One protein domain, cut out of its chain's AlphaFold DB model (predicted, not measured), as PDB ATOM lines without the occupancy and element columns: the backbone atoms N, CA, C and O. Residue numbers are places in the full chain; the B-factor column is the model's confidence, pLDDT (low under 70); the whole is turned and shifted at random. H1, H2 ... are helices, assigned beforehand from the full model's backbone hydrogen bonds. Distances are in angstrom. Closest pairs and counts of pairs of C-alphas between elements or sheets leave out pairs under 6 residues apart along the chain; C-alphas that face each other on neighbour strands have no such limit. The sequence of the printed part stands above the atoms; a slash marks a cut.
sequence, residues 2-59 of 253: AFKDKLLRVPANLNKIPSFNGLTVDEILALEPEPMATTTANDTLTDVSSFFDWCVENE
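What this domain is: This is residues 2 to 59 of the 253 residues of the protein "Integrase" of Vibrio variabilis (UniProt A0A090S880). One long helix, H3, makes an arm whose residues 46 to 59, of which 46 to 57 belong to H3, stick out from a small body that holds two short helices, H1 and H2, and a long looping link. The printed part has 58 residues and, along the chain, helices H1, H2 and H3, with no named strand: all helix. It is loose, with a radius of gyration of the C-alphas of 13.3 A, and elongated, spanning 39 by 23 by 21 A.

How they stand to each other: H3, residues 38 to 57, is close to but not clearly touching H1, residues 2 to 7; their closest C-alphas, of Ala 41 and Leu 7, are 6.5 A apart. They run opposite ways at a steep tilt of 48 degrees. H1 is close to but not clearly touching H2, residues 25 to 30, with the closest C-alphas, of Lys 6 and Leu 29, 7.8 A apart; they stand about perpendicular, at 76 degrees. H2 and H3 are apart. In H1, H2 and H3 every O i to N i+4 pair is within hydrogen-bond range.

Where its parts are: H3 measures 28.6 A, from C-alpha 38 at (-35.280, -46.608, 17.647) to C-alpha 57 at (-8.428, -40.359, 10.141). H1 and H2 each measure 8.7 A; H1 begins at C-alpha 2 (-25.423, -38.772, 28.260).

The domain as a whole: The C-alphas of Ser 19 and Glu 59, the two farthest apart, are 39.9 A apart. The link from H1 to H2 is long, 17 residues. The printed part has no cut, and no printed residue is under pLDDT 70.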
ATOM      1  N   ALA A   2     -24.362 -39.790  28.354       79.56
ATOM      2  CA  ALA A   2     -25.423 -38.772  28.260       79.56
ATOM      3  C   ALA A   2     -26.015 -38.516  26.854       79.56
ATOM      4  O   ALA A   2     -27.221 -38.341  26.730       79.56
ATOM      5  N   PHE A   3     -25.206 -38.512  25.786       88.00
ATOM      6  CA  PHE A   3     -25.708 -38.253  24.425       88.00
ATOM      7  C   PHE A   3     -26.709 -39.312  23.942       88.00
ATOM      8  O   PHE A   3     -27.788 -38.975  23.467       88.00
ATOM      9  N   LYS A   4     -26.356 -40.597  24.086       87.50
ATOM     10  CA  LYS A   4     -27.189 -41.724  23.646       87.50
ATOM     11  C   LYS A   4     -28.539 -41.721  24.365       87.50
ATOM     12  O   LYS A   4     -29.570 -41.917  23.728       87.50
ATOM     13  N   ASP A   5     -28.513 -41.482  25.672       88.62
ATOM     14  CA  ASP A   5     -29.715 -41.498  26.505       88.62
ATOM     15  C   ASP A   5     -30.642 -40.326  26.166       88.62
ATOM     16  O   ASP A   5     -31.853 -40.514  26.072       88.62
ATOM     17  N   LYS A   6     -30.082 -39.135  25.898       91.69
ATOM     18  CA  LYS A   6     -30.858 -37.992  25.391       91.69
ATOM     19  C   LYS A   6     -31.454 -38.298  24.016       91.69
ATOM     20  O   LYS A   6     -32.653 -38.134  23.834       91.69
ATOM     21  N   LEU A   7     -30.654 -38.801  23.073       91.19
ATOM     22  CA  LEU A   7     -31.093 -39.090  21.701       91.19
ATOM     23  C   LEU A   7     -32.300 -40.038  21.650       91.19
ATOM     24  O   LEU A   7     -33.208 -39.830  20.853       91.19
ATOM     25  N   LEU A   8     -32.339 -41.047  22.524       90.62
ATOM     26  CA  LEU A   8     -33.448 -42.002  22.599       90.62
ATOM     27  C   LEU A   8     -34.771 -41.415  23.100       90.62
ATOM     28  O   LEU A   8     -35.804 -42.060  22.952       90.62
ATOM     29  N   ARG A   9     -34.741 -40.224  23.695       92.19
ATOM     30  CA  ARG A   9     -35.919 -39.526  24.224       92.19
ATOM     31  C   ARG A   9     -36.347 -38.345  23.351       92.19
ATOM     32  O   ARG A   9     -37.409 -37.778  23.567       92.19
ATOM     33  N   VAL A  10     -35.517 -37.950  22.389       92.06
ATOM     34  CA  VAL A  10     -35.792 -36.806  21.513       92.06
ATOM     35  C   VAL A  10     -36.864 -37.185  20.477       92.06
ATOM     36  O   VAL A  10     -36.806 -38.283  19.913       92.06
ATOM     37  N   PRO A  11     -37.825 -36.290  20.182       91.88
ATOM     38  CA  PRO A  11     -38.883 -36.553  19.213       91.88
ATOM     39  C   PRO A  11     -38.379 -36.530  17.769       91.88
ATOM     40  O   PRO A  11     -37.389 -35.880  17.420       91.88
ATOM     41  N   ALA A  12     -39.101 -37.219  16.885       89.25
ATOM     42  CA  ALA A  12     -38.823 -37.172  15.454       89.25
ATOM     43  C   ALA A  12     -39.121 -35.777  14.875       89.25
ATOM     44  O   ALA A  12     -40.090 -35.130  15.257       89.25
ATOM     45  N   ASN A  13     -38.333 -35.344  13.884       87.56
ATOM     46  CA  ASN A  13     -38.507 -34.051  13.207       87.56
ATOM     47  C   ASN A  13     -38.521 -32.831  14.154       87.56
ATOM     48  O   ASN A  13     -39.284 -31.902  13.908       87.56
ATOM     49  N   LEU A  14     -37.668 -32.805  15.185       86.31
ATOM     50  CA  LEU A  14     -37.599 -31.729  16.189       86.31
ATOM     51  C   LEU A  14     -37.702 -30.311  15.585       86.31
ATOM     52  O   LEU A  14     -38.556 -29.536  15.995       86.31
ATOM     53  N   ASN A  15     -36.939 -30.023  14.525       84.75
ATOM     54  CA  ASN A  15     -36.917 -28.710  13.853       84.75
ATOM     55  C   ASN A  15     -38.205 -28.341  13.088       84.75
ATOM     56  O   ASN A  15     -38.307 -27.242  12.553       84.75
ATOM     57  N   LYS A  16     -39.160 -29.265  12.945       87.50
ATOM     58  CA  LYS A  16     -40.438 -29.033  12.253       87.50
ATOM     59  C   LYS A  16     -41.601 -28.841  13.216       87.50
ATOM     60  O   LYS A  16     -42.707 -28.588  12.749       87.50
ATOM     61  N   ILE A  17     -41.382 -29.013  14.519       88.50
ATOM     62  CA  ILE A  17     -42.427 -28.930  15.535       88.50
ATOM     63  C   ILE A  17     -42.440 -27.496  16.077       88.50
ATOM     64  O   ILE A  17     -41.527 -27.127  16.815       88.50
ATOM     65  N   PRO A  18     -43.459 -26.675  15.752       89.94
ATOM     66  CA  PRO A  18     -43.447 -25.260  16.118       89.94
ATOM     67  C   PRO A  18     -43.398 -25.019  17.630       89.94
ATOM     68  O   PRO A  18     -42.804 -24.040  18.067       89.94
ATOM     69  N   SER A  19     -43.973 -25.925  18.429       87.81
ATOM     70  CA  SER A  19     -43.974 -25.841  19.896       87.81
ATOM     71  C   SER A  19     -42.595 -26.031  20.530       87.81
ATOM     72  O   SER A  19     -42.439 -25.749  21.712       87.81
ATOM     73  N   PHE A  20     -41.603 -26.507  19.772       90.19
ATOM     74  CA  PHE A  20     -40.224 -26.679  20.239       90.19
ATOM     75  C   PHE A  20     -39.276 -25.596  19.718       90.19
ATOM     76  O   PHE A  20     -38.083 -25.624  20.016       90.19
ATOM     77  N   ASN A  21     -39.782 -24.624  18.955       88.38
ATOM     78  CA  ASN A  21     -38.959 -23.547  18.423       88.38
ATOM     79  C   ASN A  21     -38.366 -22.698  19.554       88.38
ATOM     80  O   ASN A  21     -39.088 -22.175  20.397       88.38
ATOM     81  N   GLY A  22     -37.042 -22.529  19.533       86.38
ATOM     82  CA  GLY A  22     -36.314 -21.728  20.519       86.38
ATOM     83  C   GLY A  22     -36.032 -22.437  21.845       86.38
ATOM     84  O   GLY A  22     -35.307 -21.875  22.659       86.38
ATOM     85  N   LEU A  23     -36.540 -23.657  22.049       90.75
ATOM     86  CA  LEU A  23     -36.224 -24.468  23.224       90.75
ATOM     87  C   LEU A  23     -34.921 -25.250  23.026       90.75
ATOM     88  O   LEU A  23     -34.588 -25.708  21.929       90.75
ATOM     89  N   THR A  24     -34.194 -25.447  24.117       92.00
ATOM     90  CA  THR A  24     -33.047 -26.349  24.196       92.00
ATOM     91  C   THR A  24     -33.502 -27.808  24.240       92.00
ATOM     92  O   THR A  24     -34.637 -28.129  24.589       92.00
ATOM     93  N   VAL A  25     -32.590 -28.735  23.930       90.31
ATOM     94  CA  VAL A  25     -32.884 -30.177  24.011       90.31
ATOM     95  C   VAL A  25     -33.331 -30.577  25.419       90.31
ATOM     96  O   VAL A  25     -34.236 -31.390  25.552       90.31
ATOM     97  N   ASP A  26     -32.734 -30.007  26.466       92.19
ATOM     98  CA  ASP A  26     -33.078 -30.358  27.846       92.19
ATOM     99  C   ASP A  26     -34.467 -29.850  28.249       92.19
ATOM    100  O   ASP A  26     -35.214 -30.585  28.892       92.19
ATOM    101  N   GLU A  27     -34.861 -28.659  27.792       92.88
ATOM    102  CA  GLU A  27     -36.227 -28.145  27.968       92.88
ATOM    103  C   GLU A  27     -37.248 -28.996  27.210       92.88
ATOM    104  O   GLU A  27     -38.286 -29.347  27.761       92.88
ATOM    105  N   ILE A  28     -36.934 -29.404  25.978       91.19
ATOM    106  CA  ILE A  28     -37.801 -30.292  25.192       91.19
ATOM    107  C   ILE A  28     -37.972 -31.638  25.900       91.19
ATOM    108  O   ILE A  28     -39.083 -32.144  25.988       91.19
ATOM    109  N   LEU A  29     -36.896 -32.219  26.435       92.06
ATOM    110  CA  LEU A  29     -36.958 -33.496  27.150       92.06
ATOM    111  C   LEU A  29     -37.730 -33.418  28.474       92.06
ATOM    112  O   LEU A  29     -38.227 -34.452  28.928       92.06
ATOM    113  N   ALA A  30     -37.829 -32.232  29.081       93.00
ATOM    114  CA  ALA A  30     -38.653 -31.991  30.262       93.00
ATOM    115  C   ALA A  30     -40.159 -31.987  29.947       93.00
ATOM    116  O   ALA A  30     -40.962 -32.223  30.843       93.00
ATOM    117  N   LEU A  31     -40.541 -31.774  28.682       91.19
ATOM    118  CA  LEU A  31     -41.930 -31.868  28.214       91.19
ATOM    119  C   LEU A  31     -42.372 -33.310  27.912       91.19
ATOM    120  O   LEU A  31     -43.482 -33.505  27.426       91.19
ATOM    121  N   GLU A  32     -41.503 -34.297  28.153       90.94
ATOM    122  CA  GLU A  32     -41.755 -35.730  27.927       90.94
ATOM    123  C   GLU A  32     -42.381 -36.049  26.553       90.94
ATOM    124  O   GLU A  32     -43.440 -36.671  26.466       90.94
ATOM    125  N   PRO A  33     -41.751 -35.617  25.444       91.75
ATOM    126  CA  PRO A  33     -42.311 -35.806  24.119       91.75
ATOM    127  C   PRO A  33     -42.264 -37.275  23.696       91.75
ATOM    128  O   PRO A  33     -41.389 -38.039  24.111       91.75
ATOM    129  N   GLU A  34     -43.149 -37.639  22.768       90.44
ATOM    130  CA  GLU A  34     -43.103 -38.946  22.115       90.44
ATOM    131  C   GLU A  34     -41.764 -39.132  21.374       90.44
ATOM    132  O   GLU A  34     -41.441 -38.349  20.467       90.44
ATOM    133  N   PRO A  35     -40.957 -40.145  21.738       91.56
ATOM    134  CA  PRO A  35     -39.611 -40.302  21.212       91.56
ATOM    135  C   PRO A  35     -39.613 -40.754  19.751       91.56
ATOM    136  O   PRO A  35     -40.534 -41.407  19.255       91.56
ATOM    137  N   MET A  36     -38.527 -40.443  19.042       90.50
ATOM    138  CA  MET A  36     -38.318 -40.962  17.693       90.50
ATOM    139  C   MET A  36     -38.205 -42.491  17.675       90.50
ATOM    140  O   MET A  36     -37.863 -43.141  18.664       90.50
ATOM    141  N   ALA A  37     -38.422 -43.077  16.496       88.00
ATOM    142  CA  ALA A  37     -38.214 -44.504  16.309       88.00
ATOM    143  C   ALA A  37     -36.762 -44.901  16.637       88.00
ATOM    144  O   ALA A  37     -35.801 -44.226  16.259       88.00
ATOM    145  N   THR A  38     -36.598 -46.054  17.287       88.94
ATOM    146  CA  THR A  38     -35.280 -46.608  17.647       88.94
ATOM    147  C   THR A  38     -34.379 -46.838  16.433       88.94
ATOM    148  O   THR A  38     -33.158 -46.735  16.542       88.94
ATOM    149  N   THR A  39     -34.966 -47.108  15.266       85.81
ATOM    150  CA  THR A  39     -34.265 -47.180  13.979       85.81
ATOM    151  C   THR A  39     -33.642 -45.837  13.606       85.81
ATOM    152  O   THR A  39     -32.439 -45.780  13.384       85.81
ATOM    153  N   THR A  40     -34.407 -44.744  13.659       88.50
ATOM    154  CA  THR A  40     -33.914 -43.377  13.409       88.50
ATOM    155  C   THR A  40     -32.808 -42.968  14.387       88.50
ATOM    156  O   THR A  40     -31.803 -42.380  13.984       88.50
ATOM    157  N   ALA A  41     -32.947 -43.321  15.667       90.56
ATOM    158  CA  ALA A  41     -31.895 -43.081  16.651       90.56
ATOM    159  C   ALA A  41     -30.610 -43.872  16.323       90.56
ATOM    160  O   ALA A  41     -29.508 -43.337  16.426       90.56
ATOM    161  N   ASN A  42     -30.731 -45.131  15.887       91.19
ATOM    162  CA  ASN A  42     -29.590 -45.950  15.458       91.19
ATOM    163  C   ASN A  42     -28.919 -45.422  14.178       91.19
ATOM    164  O   ASN A  42     -27.692 -45.498  14.073       91.19
ATOM    165  N   ASP A  43     -29.689 -44.882  13.231       89.75
ATOM    166  CA  ASP A  43     -29.148 -44.221  12.036       89.75
ATOM    167  C   ASP A  43     -28.331 -42.988  12.446       89.75
ATOM    168  O   ASP A  43     -27.165 -42.870  12.082       89.75
ATOM    169  N   THR A  44     -28.866 -42.162  13.351       91.25
ATOM    170  CA  THR A  44     -28.151 -40.992  13.892       91.25
ATOM    171  C   THR A  44     -26.853 -41.391  14.610       91.25
ATOM    172  O   THR A  44     -25.816 -40.759  14.426       91.25
ATOM    173  N   LEU A  45     -26.866 -42.468  15.407       92.44
ATOM    174  CA  LEU A  45     -25.648 -43.002  16.039       92.44
ATOM    175  C   LEU A  45     -24.618 -43.486  15.008       92.44
ATOM    176  O   LEU A  45     -23.416 -43.363  15.241       92.44
ATOM    177  N   THR A  46     -25.080 -44.028  13.881       92.31
ATOM    178  CA  THR A  46     -24.215 -44.475  12.782       92.31
ATOM    179  C   THR A  46     -23.572 -43.285  12.073       92.31
ATOM    180  O   THR A  46     -22.367 -43.316  11.817       92.31
ATOM    181  N   ASP A  47     -24.330 -42.216  11.831       91.81
ATOM    182  CA  ASP A  47     -23.818 -40.977  11.239       91.81
ATOM    183  C   ASP A  47     -22.764 -40.324  12.144       91.81
ATOM    184  O   ASP A  47     -21.660 -40.017  11.693       91.81
ATOM    185  N   VAL A  48     -23.051 -40.205  13.448       93.75
ATOM    186  CA  VAL A  48     -22.092 -39.683  14.438       93.75
ATOM    187  C   VAL A  48     -20.839 -40.556  14.500       93.75
ATOM    188  O   VAL A  48     -19.730 -40.030  14.499       93.75
ATOM    189  N   SER A  49     -20.982 -41.886  14.506       94.44
ATOM    190  CA  SER A  49     -19.824 -42.785  14.449       94.44
ATOM    191  C   SER A  49     -18.992 -42.544  13.193       94.44
ATOM    192  O   SER A  49     -17.774 -42.479  13.303       94.44
ATOM    193  N   SER A  50     -19.622 -42.378  12.030       94.12
ATOM    194  CA  SER A  50     -18.917 -42.163  10.758       94.12
ATOM    195  C   SER A  50     -18.166 -40.828  10.745       94.12
ATOM    196  O   SER A  50     -17.022 -40.766  10.306       94.12
ATOM    197  N   PHE A  51     -18.765 -39.771  11.300       95.75
ATOM    198  CA  PHE A  51     -18.096 -38.482  11.477       95.75
ATOM    199  C   PHE A  51     -16.871 -38.587  12.398       95.75
ATOM    200  O   PHE A  51     -15.808 -38.067  12.071       95.75
ATOM    201  N   PHE A  52     -16.978 -39.304  13.521       95.62
ATOM    202  CA  PHE A  52     -15.836 -39.506  14.417       95.62
ATOM    203  C   PHE A  52     -14.750 -40.405  13.815       95.62
ATOM    204  O   PHE A  52     -13.584 -40.220  14.150       95.62
ATOM    205  N   ASP A  53     -15.099 -41.355  12.944       95.56
ATOM    206  CA  ASP A  53     -14.101 -42.100  12.167       95.56
ATOM    207  C   ASP A  53     -13.305 -41.145  11.267       95.56
ATOM    208  O   ASP A  53     -12.078 -41.138  11.340       95.56
ATOM    209  N   TRP A  54     -13.984 -40.248  10.542       96.62
ATOM    210  CA  TRP A  54     -13.326 -39.204   9.751       96.62
ATOM    211  C   TRP A  54     -12.443 -38.279  10.606       96.62
ATOM    212  O   TRP A  54     -11.317 -37.968  10.216       96.62
ATOM    213  N   CYS A  55     -12.896 -37.873  11.800       97.31
ATOM    214  CA  CYS A  55     -12.082 -37.065  12.715       97.31
ATOM    215  C   CYS A  55     -10.803 -37.782  13.161       97.31
ATOM    216  O   CYS A  55      -9.779 -37.127  13.316       97.31
ATOM    217  N   VAL A  56     -10.854 -39.097  13.389       97.19
ATOM    218  CA  VAL A  56      -9.663 -39.880  13.754       97.19
ATOM    219  C   VAL A  56      -8.708 -40.002  12.571       97.19
ATOM    220  O   VAL A  56      -7.510 -39.811  12.742       97.19
ATOM    221  N   GLU A  57      -9.229 -40.270  11.372       96.94
ATOM    222  CA  GLU A  57      -8.428 -40.359  10.141       96.94
ATOM    223  C   GLU A  57      -7.716 -39.045   9.791       96.94
ATOM    224  O   GLU A  57      -6.644 -39.070   9.200       96.94
ATOM    225  N   ASN A  58      -8.294 -37.907  10.183       97.38
ATOM    226  CA  ASN A  58      -7.726 -36.574   9.972       97.38
ATOM    227  C   ASN A  58      -7.079 -35.994  11.243       97.38
ATOM    228  O   ASN A  58      -6.890 -34.786  11.335       97.38
ATOM    229  N   GLU A  59      -6.783 -36.837  12.238       95.69
ATOM    230  CA  GLU A  59      -6.057 -36.476  13.467       95.69
ATOM    231  C   GLU A  59      -6.733 -35.410  14.361       95.69
ATOM    232  O   GLU A  59      -6.150 -34.940  15.337       95.69
TER     233      GLU A  59